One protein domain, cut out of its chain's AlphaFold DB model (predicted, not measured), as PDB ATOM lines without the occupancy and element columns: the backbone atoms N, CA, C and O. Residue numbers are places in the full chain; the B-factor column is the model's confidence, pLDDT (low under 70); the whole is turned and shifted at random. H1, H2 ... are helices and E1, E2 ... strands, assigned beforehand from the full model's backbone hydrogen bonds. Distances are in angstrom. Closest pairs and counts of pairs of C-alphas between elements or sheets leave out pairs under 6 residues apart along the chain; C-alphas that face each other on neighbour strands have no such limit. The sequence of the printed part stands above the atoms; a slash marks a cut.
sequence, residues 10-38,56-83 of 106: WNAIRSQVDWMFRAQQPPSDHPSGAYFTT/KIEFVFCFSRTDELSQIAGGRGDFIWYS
ATOM      1  N   TRP A  10     114.346  48.359  87.452       98.00
ATOM      2  CA  TRP A  10     114.393  47.112  88.212       98.00
ATOM      3  C   TRP A  10     115.806  46.526  88.262       98.00
ATOM      4  O   TRP A  10     116.323  46.268  89.348       98.00
ATOM      5  N   ASN A  11     116.457  46.368  87.103       98.19
ATOM      6  CA  ASN A  11     117.840  45.889  87.010       98.19
ATOM      7  C   ASN A  11     118.803  46.773  87.814       98.19
ATOM      8  O   ASN A  11     119.653  46.247  88.526       98.19
ATOM      9  N   ALA A  12     118.662  48.097  87.698       97.69
ATOM     10  CA  ALA A  12     119.571  49.056  88.318       97.69
ATOM     11  C   ALA A  12     119.454  49.108  89.848       97.69
ATOM     12  O   ALA A  12     120.463  49.292  90.527       97.69
ATOM     13  N   ILE A  13     118.241  48.986  90.392       98.06
ATOM     14  CA  ILE A  13     117.992  49.111  91.835       98.06
ATOM     15  C   ILE A  13     118.235  47.771  92.538       98.06
ATOM     16  O   ILE A  13     118.954  47.732  93.534       98.06
ATOM     17  N   ARG A  14     117.712  46.656  92.003       97.31
ATOM     18  CA  ARG A  14     117.786  45.343  92.675       97.31
ATOM     19  C   ARG A  14     119.211  44.809  92.836       97.31
ATOM     20  O   ARG A  14     119.442  43.911  93.634       97.31
ATOM     21  N   SER A  15     120.156  45.289  92.024       96.06
ATOM     22  CA  SER A  15     121.558  44.866  92.091       96.06
ATOM     23  C   SER A  15     122.326  45.503  93.254       96.06
ATOM     24  O   SER A  15     123.493  45.175  93.456       96.06
ATOM     25  N   GLN A  16     121.720  46.456  93.962       97.31
ATOM     26  CA  GLN A  16     122.343  47.194  95.055       97.31
ATOM     27  C   GLN A  16     122.031  46.523  96.400       97.31
ATOM     28  O   GLN A  16     120.974  45.917  96.561       97.31
ATOM     29  N   VAL A  17     122.953  46.631  97.363       97.12
ATOM     30  CA  VAL A  17     122.733  46.133  98.737       97.12
ATOM     31  C   VAL A  17     121.654  46.964  99.429       97.12
ATOM     32  O   VAL A  17     120.686  46.408  99.940       97.12
ATOM     33  N   ASP A  18     121.812  48.283  99.384       97.31
ATOM     34  CA  ASP A  18     120.796  49.254  99.775       97.31
ATOM     35  C   ASP A  18     120.139  49.792  98.503       97.31
ATOM     36  O   ASP A  18     120.826  50.111  97.532       97.31
ATOM     37  N   TRP A  19     118.809  49.854  98.462       97.88
ATOM     38  CA  TRP A  19     118.102  50.305  97.267       97.88
ATOM     39  C   TRP A  19     118.128  51.827  97.192       97.88
ATOM     40  O   TRP A  19     117.476  52.504  97.989       97.88
ATOM     41  N   MET A  20     118.840  52.370  96.204       97.62
ATOM     42  CA  MET A  20     118.845  53.805  95.930       97.62
ATOM     43  C   MET A  20     117.797  54.182  94.877       97.62
ATOM     44  O   MET A  20     117.934  53.854  93.693       97.62
ATOM     45  N   PHE A  21     116.788  54.950  95.286       96.81
ATOM     46  CA  PHE A  21     115.795  55.540  94.389       96.81
ATOM     47  C   PHE A  21     116.193  56.974  94.048       96.81
ATOM     48  O   PHE A  21     116.118  57.868  94.889       96.81
ATOM     49  N   ARG A  22     116.612  57.209  92.803       96.00
ATOM     50  CA  ARG A  22     117.099  58.528  92.380       96.00
ATOM     51  C   ARG A  22     115.968  59.534  92.208       96.00
ATOM     52  O   ARG A  22     114.971  59.235  91.545       96.00
ATOM     53  N   ALA A  23     116.159  60.739  92.730       95.69
ATOM     54  CA  ALA A  23     115.278  61.859  92.470       95.69
ATOM     55  C   ALA A  23     115.467  62.370  91.045       95.69
ATOM     56  O   ALA A  23     116.580  62.632  90.589       95.69
ATOM     57  N   GLN A  24     114.357  62.507  90.327       93.06
ATOM     58  CA  GLN A  24     114.359  63.006  88.956       93.06
ATOM     59  C   GLN A  24     113.153  63.905  88.718       93.06
ATOM     60  O   GLN A  24     112.114  63.759  89.364       93.06
ATOM     61  N   GLN A  25     113.285  64.811  87.749       90.88
ATOM     62  CA  GLN A  25     112.172  65.627  87.290       90.88
ATOM     63  C   GLN A  25     111.177  64.736  86.528       90.88
ATOM     64  O   GLN A  25     111.533  64.194  85.476       90.88
ATOM     65  N   PRO A  26     109.933  64.561  87.013       84.44
ATOM     66  CA  PRO A  26     108.918  63.851  86.249       84.44
ATOM     67  C   PRO A  26     108.554  64.638  84.973       84.44
ATOM     68  O   PRO A  26     108.739  65.854  84.927       84.44
ATOM     69  N   PRO A  27     107.957  63.992  83.952       79.94
ATOM     70  CA  PRO A  27     107.523  64.632  82.698       79.94
ATOM     71  C   PRO A  27     106.275  65.535  82.858       79.94
ATOM     72  O   PRO A  27     105.420  65.607  81.983       79.94
ATOM     73  N   SER A  28     106.132  66.180  84.012       79.75
ATOM     74  CA  SER A  28     105.006  67.014  84.442       79.75
ATOM     75  C   SER A  28     105.517  68.107  85.382       79.75
ATOM     76  O   SER A  28     106.612  67.960  85.917       79.75
ATOM     77  N   ASP A  29     104.689  69.101  85.706       81.69
ATOM     78  CA  ASP A  29     105.035  70.209  86.622       81.69
ATOM     79  C   ASP A  29     105.166  69.804  88.106       81.69
ATOM     80  O   ASP A  29     105.240  70.650  88.996       81.69
ATOM     81  N   HIS A  30     105.160  68.505  88.405       82.31
ATOM     82  CA  HIS A  30     105.414  68.020  89.756       82.31
ATOM     83  C   HIS A  30     106.888  68.219  90.150       82.31
ATOM     84  O   HIS A  30     107.749  68.246  89.271       82.31
ATOM     85  N   PRO A  31     107.198  68.345  91.455       88.38
ATOM     86  CA  PRO A  31     108.569  68.553  91.917       88.38
ATOM     87  C   PRO A  31     109.545  67.487  91.401       88.38
ATOM     88  O   PRO A  31     109.170  66.332  91.200       88.38
ATOM     89  N   SER A  32     110.820  67.824  91.240       93.00
ATOM     90  CA  SER A  32     111.841  66.780  91.129       93.00
ATOM     91  C   SER A  32     111.853  65.944  92.409       93.00
ATOM     92  O   SER A  32     111.747  66.494  93.508       93.00
ATOM     93  N   GLY A  33     111.945  64.623  92.274       95.19
ATOM     94  CA  GLY A  33     111.943  63.746  93.437       95.19
ATOM     95  C   GLY A  33     111.920  62.258  93.124       95.19
ATOM     96  O   GLY A  33     111.711  61.844  91.982       95.19
ATOM     97  N   ALA A  34     112.151  61.453  94.158       95.56
ATOM     98  CA  ALA A  34     111.913  60.018  94.154       95.56
ATOM     99  C   ALA A  34     110.479  59.766  94.629       95.56
ATOM    100  O   ALA A  34     110.100  60.192  95.719       95.56
ATOM    101  N   TYR A  35     109.674  59.114  93.792       94.88
ATOM    102  CA  TYR A  35     108.232  58.980  93.990       94.88
ATOM    103  C   TYR A  35     107.831  57.582  94.443       94.88
ATOM    104  O   TYR A  35     108.336  56.574  93.945       94.88
ATOM    105  N   PHE A  36     106.852  57.539  95.338       95.88
ATOM    106  CA  PHE A  36     106.357  56.332  95.979       95.88
ATOM    107  C   PHE A  36     104.842  56.379  96.129       95.88
ATOM    108  O   PHE A  36     104.217  57.442  96.093       95.88
ATOM    109  N   THR A  37     104.237  55.217  96.338       95.75
ATOM    110  CA  THR A  37     102.800  55.113  96.559       95.75
ATOM    111  C   THR A  37     102.431  54.099  97.631       95.75
ATOM    112  O   THR A  37     103.232  53.251  98.022       95.75
ATOM    113  N   THR A  38     101.208  54.220  98.135       95.44
ATOM    114  CA  THR A  38     100.551  53.242  99.007       95.44
ATOM    115  C   THR A  38      99.590  52.322  98.249       95.44
ATOM    116  O   THR A  38      99.010  51.438  98.866       95.44
ATOM    117  N   LYS A  56     105.834  51.089  83.337       94.56
ATOM    118  CA  LYS A  56     106.391  51.502  84.632       94.56
ATOM    119  C   LYS A  56     105.739  50.792  85.817       94.56
ATOM    120  O   LYS A  56     106.167  51.054  86.923       94.56
ATOM    121  N   ILE A  57     104.718  49.955  85.609       96.69
ATOM    122  CA  ILE A  57     104.141  49.103  86.663       96.69
ATOM    123  C   ILE A  57     104.544  47.635  86.506       96.69
ATOM    124  O   ILE A  57     103.924  46.775  87.116       96.69
ATOM    125  N   GLU A  58     105.543  47.334  85.677       97.44
ATOM    126  CA  GLU A  58     105.990  45.957  85.441       97.44
ATOM    127  C   GLU A  58     106.654  45.359  86.686       97.44
ATOM    128  O   GLU A  58     106.379  44.216  87.041       97.44
ATOM    129  N   PHE A  59     107.450  46.163  87.393       98.25
ATOM    130  CA  PHE A  59     108.129  45.759  88.621       98.25
ATOM    131  C   PHE A  59     107.763  46.669  89.785       98.25
ATOM    132  O   PHE A  59     107.457  47.851  89.594       98.25
ATOM    133  N   VAL A  60     107.851  46.126  90.994       98.19
ATOM    134  CA  VAL A  60     107.567  46.833  92.239       98.19
ATOM    135  C   VAL A  60     108.635  46.532  93.291       98.19
ATOM    136  O   VAL A  60     109.118  45.407  93.401       98.19
ATOM    137  N   PHE A  61     109.003  47.555  94.059       98.12
ATOM    138  CA  PHE A  61     109.810  47.452  95.277       98.12
ATOM    139  C   PHE A  61     109.001  47.885  96.481       98.12
ATOM    140  O   PHE A  61     108.287  48.892  96.419       98.12
ATOM    141  N   CYS A  62     109.170  47.171  97.588       96.81
ATOM    142  CA  CYS A  62     108.338  47.330  98.765       96.81
ATOM    143  C   CYS A  62     109.187  47.391 100.009       96.81
ATOM    144  O   CYS A  62     110.029  46.534 100.264       96.81
ATOM    145  N   PHE A  63     108.966  48.445 100.776       96.75
ATOM    146  CA  PHE A  63     109.822  48.776 101.898       96.75
ATOM    147  C   PHE A  63     109.056  49.521 102.981       96.75
ATOM    148  O   PHE A  63     108.008  50.136 102.739       96.75
ATOM    149  N   SER A  64     109.583  49.472 104.191       93.94
ATOM    150  CA  SER A  64     109.057  50.199 105.337       93.94
ATOM    151  C   SER A  64     109.377  51.689 105.210       93.94
ATOM    152  O   SER A  64     110.503  52.078 104.919       93.94
ATOM    153  N   ARG A  65     108.354  52.532 105.372       80.88
ATOM    154  CA  ARG A  65     108.456  53.988 105.206       80.88
ATOM    155  C   ARG A  65     109.351  54.624 106.283       80.88
ATOM    156  O   ARG A  65     109.224  54.244 107.441       80.88
ATOM    157  N   THR A  66     110.101  55.675 105.933       75.06
ATOM    158  CA  THR A  66     110.597  56.679 106.901       75.06
ATOM    159  C   THR A  66     109.741  57.954 106.897       75.06
ATOM    160  O   THR A  66     109.046  58.271 105.923       75.06
ATOM    161  N   ASP A  67     109.807  58.721 107.984       76.62
ATOM    162  CA  ASP A  67     109.024  59.953 108.183       76.62
ATOM    163  C   ASP A  67     109.417  61.104 107.233       76.62
ATOM    164  O   ASP A  67     108.784  62.155 107.221       76.62
ATOM    165  N   GLU A  68     110.424  60.900 106.384       84.75
ATOM    166  CA  GLU A  68     111.029  61.917 105.512       84.75
ATOM    167  C   GLU A  68     110.254  62.161 104.203       84.75
ATOM    168  O   GLU A  68     110.559  63.090 103.454       84.75
ATOM    169  N   LEU A  69     109.240  61.342 103.904       91.44
ATOM    170  CA  LEU A  69     108.449  61.481 102.679       91.44
ATOM    171  C   LEU A  69     107.326  62.514 102.828       91.44
ATOM    172  O   LEU A  69     106.537  62.464 103.772       91.44
ATOM    173  N   SER A  70     107.185  63.378 101.825       91.69
ATOM    174  CA  SER A  70     106.118  64.382 101.731       91.69
ATOM    175  C   SER A  70     105.035  63.960 100.740       91.69
ATOM    176  O   SER A  70     105.317  63.263  99.768       91.69
ATOM    177  N   GLN A  71     103.787  64.384 100.948       90.88
ATOM    178  CA  GLN A  71     102.725  64.202  99.948       90.88
ATOM    179  C   GLN A  71     102.828  65.270  98.861       90.88
ATOM    180  O   GLN A  71     103.225  66.406  99.123       90.88
ATOM    181  N   ILE A  72     102.415  64.928  97.641       87.38
ATOM    182  CA  ILE A  72     102.187  65.950  96.612       87.38
ATOM    183  C   ILE A  72     100.857  66.671  96.843       87.38
ATOM    184  O   ILE A  72      99.888  66.079  97.311       87.38
ATOM    185  N   ALA A  73     100.778  67.938  96.440       83.31
ATOM    186  CA  ALA A  73      99.519  68.675  96.451       83.31
ATOM    187  C   ALA A  73      98.514  68.132  95.409       83.31
ATOM    188  O   ALA A  73      98.889  67.662  94.328       83.31
ATOM    189  N   GLY A  74      97.218  68.259  95.715       81.06
ATOM    190  CA  GLY A  74      96.103  67.877  94.840       81.06
ATOM    191  C   GLY A  74      95.576  66.457  95.079       81.06
ATOM    192  O   GLY A  74      96.084  65.723  95.916       81.06
ATOM    193  N   GLY A  75      94.559  66.038  94.315       78.81
ATOM    194  CA  GLY A  75      93.795  64.800  94.572       78.81
ATOM    195  C   GLY A  75      94.545  63.465  94.429       78.81
ATOM    196  O   GLY A  75      93.925  62.412  94.500       78.81
ATOM    197  N   ARG A  76      95.860  63.482  94.177       82.50
ATOM    198  CA  ARG A  76      96.728  62.290  94.243       82.50
ATOM    199  C   ARG A  76      97.560  62.234  95.528       82.50
ATOM    200  O   ARG A  76      98.181  61.207  95.782       82.50
ATOM    201  N   GLY A  77      97.585  63.313  96.314       81.50
ATOM    202  CA  GLY A  77      98.350  63.414  97.558       81.50
ATOM    203  C   GLY A  77      97.994  62.336  98.578       81.50
ATOM    204  O   GLY A  77      98.862  61.909  99.329       81.50
ATOM    205  N   ASP A  78      96.771  61.805  98.521       87.12
ATOM    206  CA  ASP A  78      96.289  60.742  99.412       87.12
ATOM    207  C   ASP A  78      97.134  59.463  99.341       87.12
ATOM    208  O   ASP A  78      97.240  58.720 100.316       87.12
ATOM    209  N   PHE A  79      97.743  59.190  98.186       92.50
ATOM    210  CA  PHE A  79      98.478  57.951  97.949       92.50
ATOM    211  C   PHE A  79      99.809  58.137  97.225       92.50
ATOM    212  O   PHE A  79     100.483  57.139  96.978       92.50
ATOM    213  N   ILE A  80     100.205  59.363  96.871       93.44
ATOM    214  CA  ILE A  80     101.520  59.663  96.297       93.44
ATOM    215  C   ILE A  80     102.366  60.423  97.308       93.44
ATOM    216  O   ILE A  80     102.004  61.505  97.770       93.44
ATOM    217  N   TRP A  81     103.537  59.858  97.564       94.25
ATOM    218  CA  TRP A  81     104.552  60.391  98.453       94.25
ATOM    219  C   TRP A  81     105.844  60.580  97.668       94.25
ATOM    220  O   TRP A  81     106.085  59.863  96.697       94.25
ATOM    221  N   TYR A  82     106.682  61.526  98.067       94.56
ATOM    222  CA  TYR A  82     107.966  61.737  97.422       94.56
ATOM    223  C   TYR A  82     109.031  62.252  98.389       94.56
ATOM    224  O   TYR A  82     108.723  62.886  99.401       94.56
ATOM    225  N   SER A  83     110.284  61.973  98.044       95.00
ATOM    226  CA  SER A  83     111.466  62.646  98.580       95.00
ATOM    227  C   SER A  83     111.976  63.635  97.527       95.00
ATOM    228  O   SER A  83     112.069  63.247  96.360       95.00
TER     229      SER A  83
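What this domain is: This is residues 10 to 38 and 56 to 83 of the 106 residues of an uncharacterized protein of Rubripirellula obstinata (UniProt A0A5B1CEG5). With little regular structure, this is a small antiparallel pair, E2 and E4, near the middle, with long loops leading into it and H1, E1 and E3 toward one side. The 57 printed residues have one named helix and four named strands, in the order H1, E1, E2, E3, E4, mixed in class, with 21 residues in them. It is only just compact, close to loose, radius of gyration of the C-alphas 12.0 A, spanning 34 by 25 by 19 A.

Where its parts are: Find C-alpha 10 at (114.393, 47.112, 88.212), where H1, residues 10 to 14, begins. E1 is residues 19 to 21, E2 34 to 37, E3 59 to 63, 13.7 A long, and E4 80 to 83, ending at (111.466, 62.646, 98.580).

How they stand to each other: Look at N 36 and O 81, 2.8 A apart, within hydrogen-bond range between E2 and E4. H1's O i to N i+4 pair is within range. C-alphas Ile 13 and Trp 19, the closest of H1 and E1, are 5.6 A apart. E1 and E3 are apart.

The domain as a whole: Residues 39 to 55 are cut out, leaving 15.6 A between C-alphas 38 and 56. Links E1 to E2 and E3 to E4 are long. No printed residue is under pLDDT 70.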